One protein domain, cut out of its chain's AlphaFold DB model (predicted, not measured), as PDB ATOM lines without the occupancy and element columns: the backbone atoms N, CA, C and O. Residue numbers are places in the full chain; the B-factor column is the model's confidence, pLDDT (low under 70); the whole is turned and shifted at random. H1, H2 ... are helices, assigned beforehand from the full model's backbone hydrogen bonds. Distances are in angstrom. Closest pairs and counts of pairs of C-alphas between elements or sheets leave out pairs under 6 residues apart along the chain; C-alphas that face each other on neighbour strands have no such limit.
ATOM      1  N   GLU A   2     -94.746  58.883 224.656       63.31
ATOM      2  CA  GLU A   2     -93.458  59.463 224.192       63.31
ATOM      3  C   GLU A   2     -93.413  60.127 222.791       63.31
ATOM      4  O   GLU A   2     -92.914  61.243 222.632       63.31
ATOM      5  N   ARG A   3     -93.925  59.477 221.731       70.31
ATOM      6  CA  ARG A   3     -93.749  59.979 220.347       70.31
ATOM      7  C   ARG A   3     -94.463  61.308 220.095       70.31
ATOM      8  O   ARG A   3     -93.932  62.183 219.415       70.31
ATOM      9  N   ASN A   4     -95.669  61.460 220.635       80.62
ATOM     10  CA  ASN A   4     -96.467  62.666 220.427       80.62
ATOM     11  C   ASN A   4     -95.890  63.854 221.210       80.62
ATOM     12  O   ASN A   4     -95.948  64.985 220.732       80.62
ATOM     13  N   GLU A   5     -95.272  63.604 222.362       80.31
ATOM     14  CA  GLU A   5     -94.585  64.626 223.157       80.31
ATOM     15  C   GLU A   5     -93.271  65.077 222.517       80.31
ATOM     16  O   GLU A   5     -92.986  66.275 222.479       80.31
ATOM     17  N   LEU A   6     -92.521  64.156 221.904       76.81
ATOM     18  CA  LEU A   6     -91.351  64.489 221.087       76.81
ATOM     19  C   LEU A   6     -91.722  65.410 219.921       76.81
ATOM     20  O   LEU A   6     -91.068  66.430 219.710       76.81
ATOM     21  N   LEU A   7     -92.802  65.100 219.199       82.94
ATOM     22  CA  LEU A   7     -93.275  65.936 218.092       82.94
ATOM     23  C   LEU A   7     -93.722  67.325 218.566       82.94
ATOM     24  O   LEU A   7     -93.408  68.321 217.914       82.94
ATOM     25  N   ARG A   8     -94.403  67.418 219.716       84.75
ATOM     26  CA  ARG A   8     -94.758  68.709 220.334       84.75
ATOM     27  C   ARG A   8     -93.515  69.501 220.744       84.75
ATOM     28  O   ARG A   8     -93.442  70.699 220.487       84.75
ATOM     29  N   THR A   9     -92.514  68.833 221.313       82.00
ATOM     30  CA  THR A   9     -91.251  69.450 221.745       82.00
ATOM     31  C   THR A   9     -90.446  69.977 220.560       82.00
ATOM     32  O   THR A   9     -89.969  71.108 220.603       82.00
ATOM     33  N   VAL A  10     -90.354  69.211 219.468       85.75
ATOM     34  CA  VAL A  10     -89.694  69.645 218.226       85.75
ATOM     35  C   VAL A  10     -90.422  70.831 217.594       85.75
ATOM     36  O   VAL A  10     -89.758  71.772 217.165       85.75
ATOM     37  N   LYS A  11     -91.766  70.826 217.573       88.88
ATOM     38  CA  LYS A  11     -92.563  71.967 217.088       88.88
ATOM     39  C   LYS A  11     -92.340  73.233 217.921       88.88
ATOM     40  O   LYS A  11     -92.279  74.311 217.350       88.88
ATOM     41  N   ARG A  12     -92.209  73.106 219.248       86.94
ATOM     42  CA  ARG A  12     -92.049  74.248 220.166       86.94
ATOM     43  C   ARG A  12     -90.626  74.811 220.205       86.94
ATOM     44  O   ARG A  12     -90.454  76.018 220.252       86.94
ATOM     45  N   LEU A  13     -89.617  73.943 220.255       85.62
ATOM     46  CA  LEU A  13     -88.220  74.315 220.529       85.62
ATOM     47  C   LEU A  13     -87.334  74.324 219.276       85.62
ATOM     48  O   LEU A  13     -86.191  74.774 219.323       85.62
ATOM     49  N   GLY A  14     -87.836  73.795 218.161       90.00
ATOM     50  CA  GLY A  14     -87.063  73.595 216.946       90.00
ATOM     51  C   GLY A  14     -86.182  72.342 216.995       90.00
ATOM     52  O   GLY A  14     -85.713  71.876 218.038       90.00
ATOM     53  N   ARG A  15     -85.931  71.773 215.812       88.12
ATOM     54  CA  ARG A  15     -85.215  70.498 215.649       88.12
ATOM     55  C   ARG A  15     -83.771  70.545 216.150       88.12
ATOM     56  O   ARG A  15     -83.302  69.565 216.722       88.12
ATOM     57  N   THR A  16     -83.060  71.649 215.922       88.25
ATOM     58  CA  THR A  16     -81.643  71.791 216.300       88.25
ATOM     59  C   THR A  16     -81.466  71.749 217.815       88.25
ATOM     60  O   THR A  16     -80.635  70.989 218.315       88.25
ATOM     61  N   LEU A  17     -82.294  72.497 218.552       88.62
ATOM     62  CA  LEU A  17     -82.245  72.537 220.011       88.62
ATOM     63  C   LEU A  17     -82.648  71.185 220.609       88.62
ATOM     64  O   LEU A  17     -81.933  70.645 221.452       88.62
ATOM     65  N   TRP A  18     -83.719  70.583 220.083       88.56
ATOM     66  CA  TRP A  18     -84.145  69.243 220.482       88.56
ATOM     67  C   TRP A  18     -83.045  68.190 220.273       88.56
ATOM     68  O   TRP A  18     -82.781  67.392 221.174       88.56
ATOM     69  N   LYS A  19     -82.353  68.193 219.125       87.81
ATOM     70  CA  LYS A  19     -81.250  67.252 218.853       87.81
ATOM     71  C   LYS A  19     -80.098  67.390 219.845       87.81
ATOM     72  O   LYS A  19     -79.513  66.378 220.229       87.81
ATOM     73  N   LYS A  20     -79.774  68.624 220.244       88.06
ATOM     74  CA  LYS A  20     -78.724  68.900 221.230       88.06
ATOM     75  C   LYS A  20     -79.130  68.398 222.618       88.06
ATOM     76  O   LYS A  20     -78.361  67.678 223.240       88.06
ATOM     77  N   TRP A  21     -80.344  68.716 223.068       88.19
ATOM     78  CA  TRP A  21     -80.831  68.363 224.410       88.19
ATOM     79  C   TRP A  21     -81.090  66.866 224.588       88.19
ATOM     80  O   TRP A  21     -80.775  66.300 225.627       88.19
ATOM     81  N   SER A  22     -81.618  66.200 223.563       84.38
ATOM     82  CA  SER A  22     -81.911  64.759 223.607       84.38
ATOM     83  C   SER A  22     -80.670  63.864 223.508       84.38
ATOM     84  O   SER A  22     -80.785  62.640 223.602       84.38
ATOM     85  N   GLY A  23     -79.484  64.435 223.258       88.69
ATOM     86  CA  GLY A  23     -78.278  63.658 222.971       88.69
ATOM     87  C   GLY A  23     -78.382  62.849 221.673       88.69
ATOM     88  O   GLY A  23     -77.688  61.840 221.517       88.69
ATOM     89  N   TYR A  24     -79.240  63.276 220.736       89.56
ATOM     90  CA  TYR A  24     -79.544  62.554 219.497       89.56
ATOM     91  C   TYR A  24     -78.284  62.197 218.707       89.56
ATOM     92  O   TYR A  24     -78.170  61.089 218.195       89.56
ATOM     93  N   HIS A  25     -77.320  63.119 218.628       91.00
ATOM     94  CA  HIS A  25     -76.087  62.877 217.883       91.00
ATOM     95  C   HIS A  25     -75.309  61.677 218.436       91.00
ATOM     96  O   HIS A  25     -74.944  60.784 217.677       91.00
ATOM     97  N   ARG A  26     -75.140  61.593 219.763       93.31
ATOM     98  CA  ARG A  26     -74.449  60.467 220.403       93.31
ATOM     99  C   ARG A  26     -75.195  59.150 220.185       93.31
ATOM    100  O   ARG A  26     -74.558  58.149 219.883       93.31
ATOM    101  N   ARG A  27     -76.529  59.154 220.296       94.50
ATOM    102  CA  ARG A  27     -77.358  57.965 220.015       94.50
ATOM    103  C   ARG A  27     -77.192  57.498 218.570       94.50
ATOM    104  O   ARG A  27     -76.890  56.334 218.349       94.50
ATOM    105  N   SER A  28     -77.271  58.423 217.618       94.06
ATOM    106  CA  SER A  28     -77.101  58.134 216.192       94.06
ATOM    107  C   SER A  28     -75.715  57.556 215.866       94.06
ATOM    108  O   SER A  28     -75.615  56.624 215.069       94.06
ATOM    109  N   LEU A  29     -74.645  58.038 216.515       95.44
ATOM    110  CA  LEU A  29     -73.299  57.465 216.367       95.44
ATOM    111  C   LEU A  29     -73.219  56.025 216.892       95.44
ATOM    112  O   LEU A  29     -72.640  55.162 216.229       95.44
ATOM    113  N   VAL A  30     -73.815  55.753 218.056       95.88
ATOM    114  CA  VAL A  30     -73.872  54.399 218.629       95.88
ATOM    115  C   VAL A  30     -74.678  53.468 217.728       95.88
ATOM    116  O   VAL A  30     -74.196  52.391 217.402       95.88
ATOM    117  N   GLU A  31     -75.858  53.884 217.268       96.12
ATOM    118  CA  GLU A  31     -76.691  53.108 216.339       96.12
ATOM    119  C   GLU A  31     -75.937  52.773 215.049       96.12
ATOM    120  O   GLU A  31     -75.956  51.627 214.601       96.12
ATOM    121  N   THR A  32     -75.199  53.744 214.505       96.12
ATOM    122  CA  THR A  32     -74.355  53.540 213.321       96.12
ATOM    123  C   THR A  32     -73.260  52.507 213.595       96.12
ATOM    124  O   THR A  32     -73.081  51.577 212.813       96.12
ATOM    125  N   LYS A  33     -72.552  52.601 214.730       94.69
ATOM    126  CA  LYS A  33     -71.525  51.609 215.098       94.69
ATOM    127  C   LYS A  33     -72.121  50.222 215.350       94.69
ATOM    128  O   LYS A  33     -71.542  49.231 214.913       94.69
ATOM    129  N   MET A  34     -73.293  50.141 215.977       95.69
ATOM    130  CA  MET A  34     -74.018  48.881 216.162       95.69
ATOM    131  C   MET A  34     -74.450  48.269 214.828       95.69
ATOM    132  O   MET A  34     -74.387  47.052 214.674       95.69
ATOM    133  N   HIS A  35     -74.853  49.087 213.852       95.69
ATOM    134  CA  HIS A  35     -75.129  48.616 212.498       95.69
ATOM    135  C   HIS A  35     -73.877  47.997 211.860       95.69
ATOM    136  O   HIS A  35     -73.955  46.874 211.370       95.69
ATOM    137  N   CYS A  36     -72.707  48.636 211.971       95.88
ATOM    138  CA  CYS A  36     -71.446  48.052 211.496       95.88
ATOM    139  C   CYS A  36     -71.126  46.698 212.159       95.88
ATOM    140  O   CYS A  36     -70.679  45.780 211.480       95.88
ATOM    141  N   ILE A  37     -71.386  46.541 213.463       95.56
ATOM    142  CA  ILE A  37     -71.192  45.257 214.164       95.56
ATOM    143  C   ILE A  37     -72.110  44.161 213.594       95.56
ATOM    144  O   ILE A  37     -71.686  43.010 213.483       95.56
ATOM    145  N   LYS A  38     -73.351  44.503 213.220       94.75
ATOM    146  CA  LYS A  38     -74.305  43.565 212.601       94.75
ATOM    147  C   LYS A  38     -73.933  43.202 211.164       94.75
ATOM    148  O   LYS A  38     -74.188  42.081 210.745       94.75
ATOM    149  N   LEU A  39     -73.286  44.105 210.422       95.56
ATOM    150  CA  LEU A  39     -72.776  43.793 209.081       95.56
ATOM    151  C   LEU A  39     -71.681  42.716 209.104       95.56
ATOM    152  O   LEU A  39     -71.547  41.968 208.145       95.56
ATOM    153  N   LEU A  40     -70.936  42.596 210.208       95.00
ATOM    154  CA  LEU A  40     -69.961  41.516 210.406       95.00
ATOM    155  C   LEU A  40     -70.608  40.172 210.794       95.00
ATOM    156  O   LEU A  40     -69.923  39.156 210.855       95.00
ATOM    157  N   GLY A  41     -71.911  40.157 211.080       92.00
ATOM    158  CA  GLY A  41     -72.683  38.956 211.375       92.00
ATOM    159  C   GLY A  41     -74.040  39.304 211.984       92.00
ATOM    160  O   GLY A  41     -74.111  40.024 212.980       92.00
ATOM    161  N   ASP A  42     -75.124  38.767 211.428       85.25
ATOM    162  CA  ASP A  42     -76.490  39.141 211.827       85.25
ATOM    163  C   ASP A  42     -76.802  38.806 213.302       85.25
ATOM    164  O   ASP A  42     -77.438  39.584 214.016       85.25
ATOM    165  N   LYS A  43     -76.297  37.667 213.798       90.44
ATOM    166  CA  LYS A  43     -76.527  37.170 215.169       90.44
ATOM    167  C   LYS A  43     -75.244  36.644 215.806       90.44
ATOM    168  O   LYS A  43     -74.253  36.420 215.110       90.44
ATOM    169  N   LEU A  44     -75.269  36.466 217.126       93.56
ATOM    170  CA  LEU A  44     -74.233  35.733 217.857       93.56
ATOM    171  C   LEU A  44     -74.539  34.240 217.775       93.56
ATOM    172  O   LEU A  44     -75.680  33.833 217.997       93.56
ATOM    173  N   SER A  45     -73.541  33.446 217.403       89.38
ATOM    174  CA  SER A  45     -73.735  32.025 217.086       89.38
ATOM    175  C   SER A  45     -73.585  31.118 218.306       89.38
ATOM    176  O   SER A  45     -74.245  30.084 218.412       89.38
ATOM    177  N   SER A  46     -72.739  31.522 219.253       92.31
ATOM    178  CA  SER A  46     -72.451  30.750 220.449       92.31
ATOM    179  C   SER A  46     -73.638  30.665 221.412       92.31
ATOM    180  O   SER A  46     -74.347  31.640 221.663       92.31
ATOM    181  N   ARG A  47     -73.779  29.493 222.045       93.75
ATOM    182  CA  ARG A  47     -74.714  29.243 223.154       93.75
ATOM    183  C   ARG A  47     -74.169  29.665 224.523       93.75
ATOM    184  O   ARG A  47     -74.951  29.895 225.437       93.75
ATOM    185  N   ASN A  48     -72.847  29.752 224.676       96.94
ATOM    186  CA  ASN A  48     -72.199  30.202 225.908       96.94
ATOM    187  C   ASN A  48     -71.978  31.720 225.859       96.94
ATOM    188  O   ASN A  48     -71.397  32.224 224.894       96.94
ATOM    189  N   PHE A  49     -72.390  32.420 226.919       96.06
ATOM    190  CA  PHE A  49     -72.222  33.863 227.080       96.06
ATOM    191  C   PHE A  49     -70.763  34.325 226.947       96.06
ATOM    192  O   PHE A  49     -70.493  35.293 226.248       96.06
ATOM    193  N   GLN A  50     -69.800  33.619 227.545       97.94
ATOM    194  CA  GLN A  50     -68.383  34.000 227.444       97.94
ATOM    195  C   GLN A  50     -67.891  33.958 225.995       97.94
ATOM    196  O   GLN A  50     -67.196  34.851 225.517       97.94
ATOM    197  N   SER A  51     -68.326  32.950 225.247       96.69
ATOM    198  CA  SER A  51     -68.009  32.838 223.829       96.69
ATOM    199  C   SER A  51     -68.758  33.886 222.988       96.69
ATOM    200  O   SER A  51     -68.184  34.401 222.037       96.69
ATOM    201  N   GLN A  52     -69.977  34.293 223.368       96.88
ATOM    202  CA  GLN A  52     -70.674  35.439 222.759       96.88
ATOM    203  C   GLN A  52     -69.928  36.766 222.988       96.88
ATOM    204  O   GLN A  52     -69.824  37.585 222.074       96.88
ATOM    205  N   VAL A  53     -69.374  36.972 224.185       97.00
ATOM    206  CA  VAL A  53     -68.516  38.128 224.495       97.00
ATOM    207  C   VAL A  53     -67.269  38.118 223.608       97.00
ATOM    208  O   VAL A  53     -66.937  39.142 223.013       97.00
ATOM    209  N   ASN A  54     -66.628  36.960 223.440       97.12
ATOM    210  CA  ASN A  54     -65.463  36.824 222.562       97.12
ATOM    211  C   ASN A  54     -65.801  37.100 221.088       97.12
ATOM    212  O   ASN A  54     -65.041  37.796 220.416       97.12
ATOM    213  N   GLU A  55     -66.952  36.630 220.592       96.69
ATOM    214  CA  GLU A  55     -67.445  36.978 219.250       96.69
ATOM    215  C   GLU A  55     -67.591  38.502 219.087       96.69
ATOM    216  O   GLU A  55     -67.160  39.069 218.081       96.69
ATOM    217  N   MET A  56     -68.156  39.188 220.085       96.12
ATOM    218  CA  MET A  56     -68.296  40.647 220.059       96.12
ATOM    219  C   MET A  56     -66.942  41.360 220.101       96.12
ATOM    220  O   MET A  56     -66.730  42.293 219.326       96.12
ATOM    221  N   HIS A  57     -66.003  40.912 220.938       97.06
ATOM    222  CA  HIS A  57     -64.644  41.458 220.970       97.06
ATOM    223  C   HIS A  57     -63.932  41.307 219.624       97.06
ATOM    224  O   HIS A  57     -63.324  42.268 219.150       97.06
ATOM    225  N   ALA A  58     -64.063  40.152 218.967       96.81
ATOM    226  CA  ALA A  58     -63.493  39.934 217.642       96.81
ATOM    227  C   ALA A  58     -64.071  40.915 216.606       96.81
ATOM    228  O   ALA A  58     -63.319  41.552 215.867       96.81
ATOM    229  N   ARG A  59     -65.395  41.123 216.592       97.12
ATOM    230  CA  ARG A  59     -66.039  42.103 215.696       97.12
ATOM    231  C   ARG A  59     -65.569  43.531 215.962       97.12
ATOM    232  O   ARG A  59     -65.316  44.280 215.021       97.12
ATOM    233  N   VAL A  60     -65.416  43.911 217.231       96.94
ATOM    234  CA  VAL A  60     -64.875  45.224 217.611       96.94
ATOM    235  C   VAL A  60     -63.432  45.381 217.129       96.94
ATOM    236  O   VAL A  60     -63.099  46.422 216.566       96.94
ATOM    237  N   ALA A  61     -62.593  44.353 217.275       98.06
ATOM    238  CA  ALA A  61     -61.217  44.377 216.786       98.06
ATOM    239  C   ALA A  61     -61.154  44.594 215.263       98.06
ATOM    240  O   ALA A  61     -60.393  45.444 214.797       98.06
ATOM    241  N   VAL A  62     -62.012  43.914 214.493       97.56
ATOM    242  CA  VAL A  62     -62.128  44.113 213.036       97.56
ATOM    243  C   VAL A  62     -62.534  45.551 212.694       97.56
ATOM    244  O   VAL A  62     -61.888  46.195 211.868       97.56
ATOM    245  N   LEU A  63     -63.560  46.101 213.354       96.75
ATOM    246  CA  LEU A  63     -64.000  47.481 213.107       96.75
ATOM    247  C   LEU A  63     -62.938  48.523 213.470       96.75
ATOM    248  O   LEU A  63     -62.804  49.542 212.783       96.75
ATOM    249  N   ASN A  64     -62.180  48.281 214.538       96.38
ATOM    250  CA  ASN A  64     -61.055  49.131 214.905       96.38
ATOM    251  C   ASN A  64     -59.973  49.081 213.824       96.38
ATOM    252  O   ASN A  64     -59.476  50.136 213.431       96.38
ATOM    253  N   LYS A  65     -59.690  47.898 213.260       97.31
ATOM    254  CA  LYS A  65     -58.726  47.775 212.163       97.31
ATOM    255  C   LYS A  65     -59.179  48.510 210.902       97.31
ATOM    256  O   LYS A  65     -58.381  49.216 210.298       97.31
ATOM    257  N   PHE A  66     -60.458  48.430 210.535       95.62
ATOM    258  CA  PHE A  66     -60.996  49.233 209.429       95.62
ATOM    259  C   PHE A  66     -60.877  50.737 209.681       95.62
ATOM    260  O   PHE A  66     -60.570  51.489 208.761       95.62
ATOM    261  N   THR A  67     -61.080  51.181 210.924       94.25
ATOM    262  CA  THR A  67     -60.934  52.597 211.294       94.25
ATOM    263  C   THR A  67     -59.483  53.063 211.162       94.25
ATOM    264  O   THR A  67     -59.236  54.158 210.667       94.25
ATOM    265  N   GLU A  68     -58.527  52.232 211.575       95.69
ATOM    266  CA  GLU A  68     -57.093  52.493 211.418       95.69
ATOM    267  C   GLU A  68     -56.699  52.585 209.937       95.69
ATOM    268  O   GLU A  68     -56.076  53.560 209.528       95.69
ATOM    269  N   LEU A  69     -57.123  51.611 209.123       95.62
ATOM    270  CA  LEU A  69     -56.815  51.556 207.689       95.62
ATOM    271  C   LEU A  69     -57.475  52.689 206.891       95.62
ATOM    272  O   LEU A  69     -56.899  53.178 205.926       95.62
ATOM    273  N   GLY A  70     -58.675  53.114 207.288       93.50
ATOM    274  CA  GLY A  70     -59.397  54.214 206.649       93.50
ATOM    275  C   GLY A  70     -58.913  55.607 207.061       93.50
ATOM    276  O   GLY A  70     -59.425  56.600 206.544       93.50
TER     277      GLY A  70
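This is residues 2 to 70 of the 78 residues of an uncharacterized protein of Acinetobacter johnsonii (UniProt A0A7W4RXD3). This is an open, drawn-out chain of four helices: H3 is a bar between two ends, with H1 and H2 making a corner at one end and the longest helix, H4, set across the other end of H3, roughly like a T. Residues 25 to 32 of H3 stand free as a bridge, and residues 64 to 70, of which 64 to 69 belong to H4, stick out past the place where H3 meets H4. The printed part has 69 residues with four named helices, in the order H1, H2, H3, H4, and no named strand, and its class is all helix. It is extended, with a radius of gyration of the C-alphas of 17.5 A, and its C-alphas span 47 by 32 by 16 A, an outline that is only just flat.

H1, residues 2 to 13, and H2, residues 15 to 21, are close but not clearly touching, with 2 pairs of C-alphas within 8 A. Their closest C-alphas are those of Val 10 and Trp 18, 6.0 A apart. They run opposite ways at a steep tilt of 69.9 degrees, only just short of about perpendicular. H2 and H3, residues 24 to 39, are also close but not clearly touching; their closest C-alphas, those of Lys 19 and His 25, are 6.8 A apart. The lines of H2 and H3 are about perpendicular, at 87 degrees. H3 and H4, residues 49 to 69, touch, with their closest C-alphas, those of Ile 37 and Arg 59, 6.2 A apart. H3 touches H4 with residues 36 to 37 alone, and H4 touches H3 with residues 59 to 63 alone. The lines of H3 and H4 are about perpendicular, at 75 degrees. H1 is apart from H3 and from H4, and H2 is apart from H4. In H1, H2, H3 and H4 every O i to N i+4 pair is within hydrogen-bond range.

H1 begins at C-alpha 2, at (-93.458, 59.463, 224.192), and measures 16.2 A from first to last C-alpha. H2, from Arg 15 to Trp 21, measures 10.0 A. H3 begins at C-alpha 24, at (-79.544, 62.554, 219.497), and measures 22.5 A to C-alpha 39. H4, from Phe 49, measures 30.4 A and ends at C-alpha 69, at (-56.815, 51.556, 207.689).

The two C-alphas farthest apart, those of Arg 12 and Asn 48, are 48.7 A apart. The C-alphas of Glu 2 and Gly 70, the first and last printed, are 38.7 A apart. The printed part has no cut. The links from H1 to H2 and from H2 to H3 are tight, with 1 and 2 residues, and the link from H3 to H4, with 9 residues, is short. The mean pLDDT of the printed part is 91.5, and residue 2 is the one printed residue under 70.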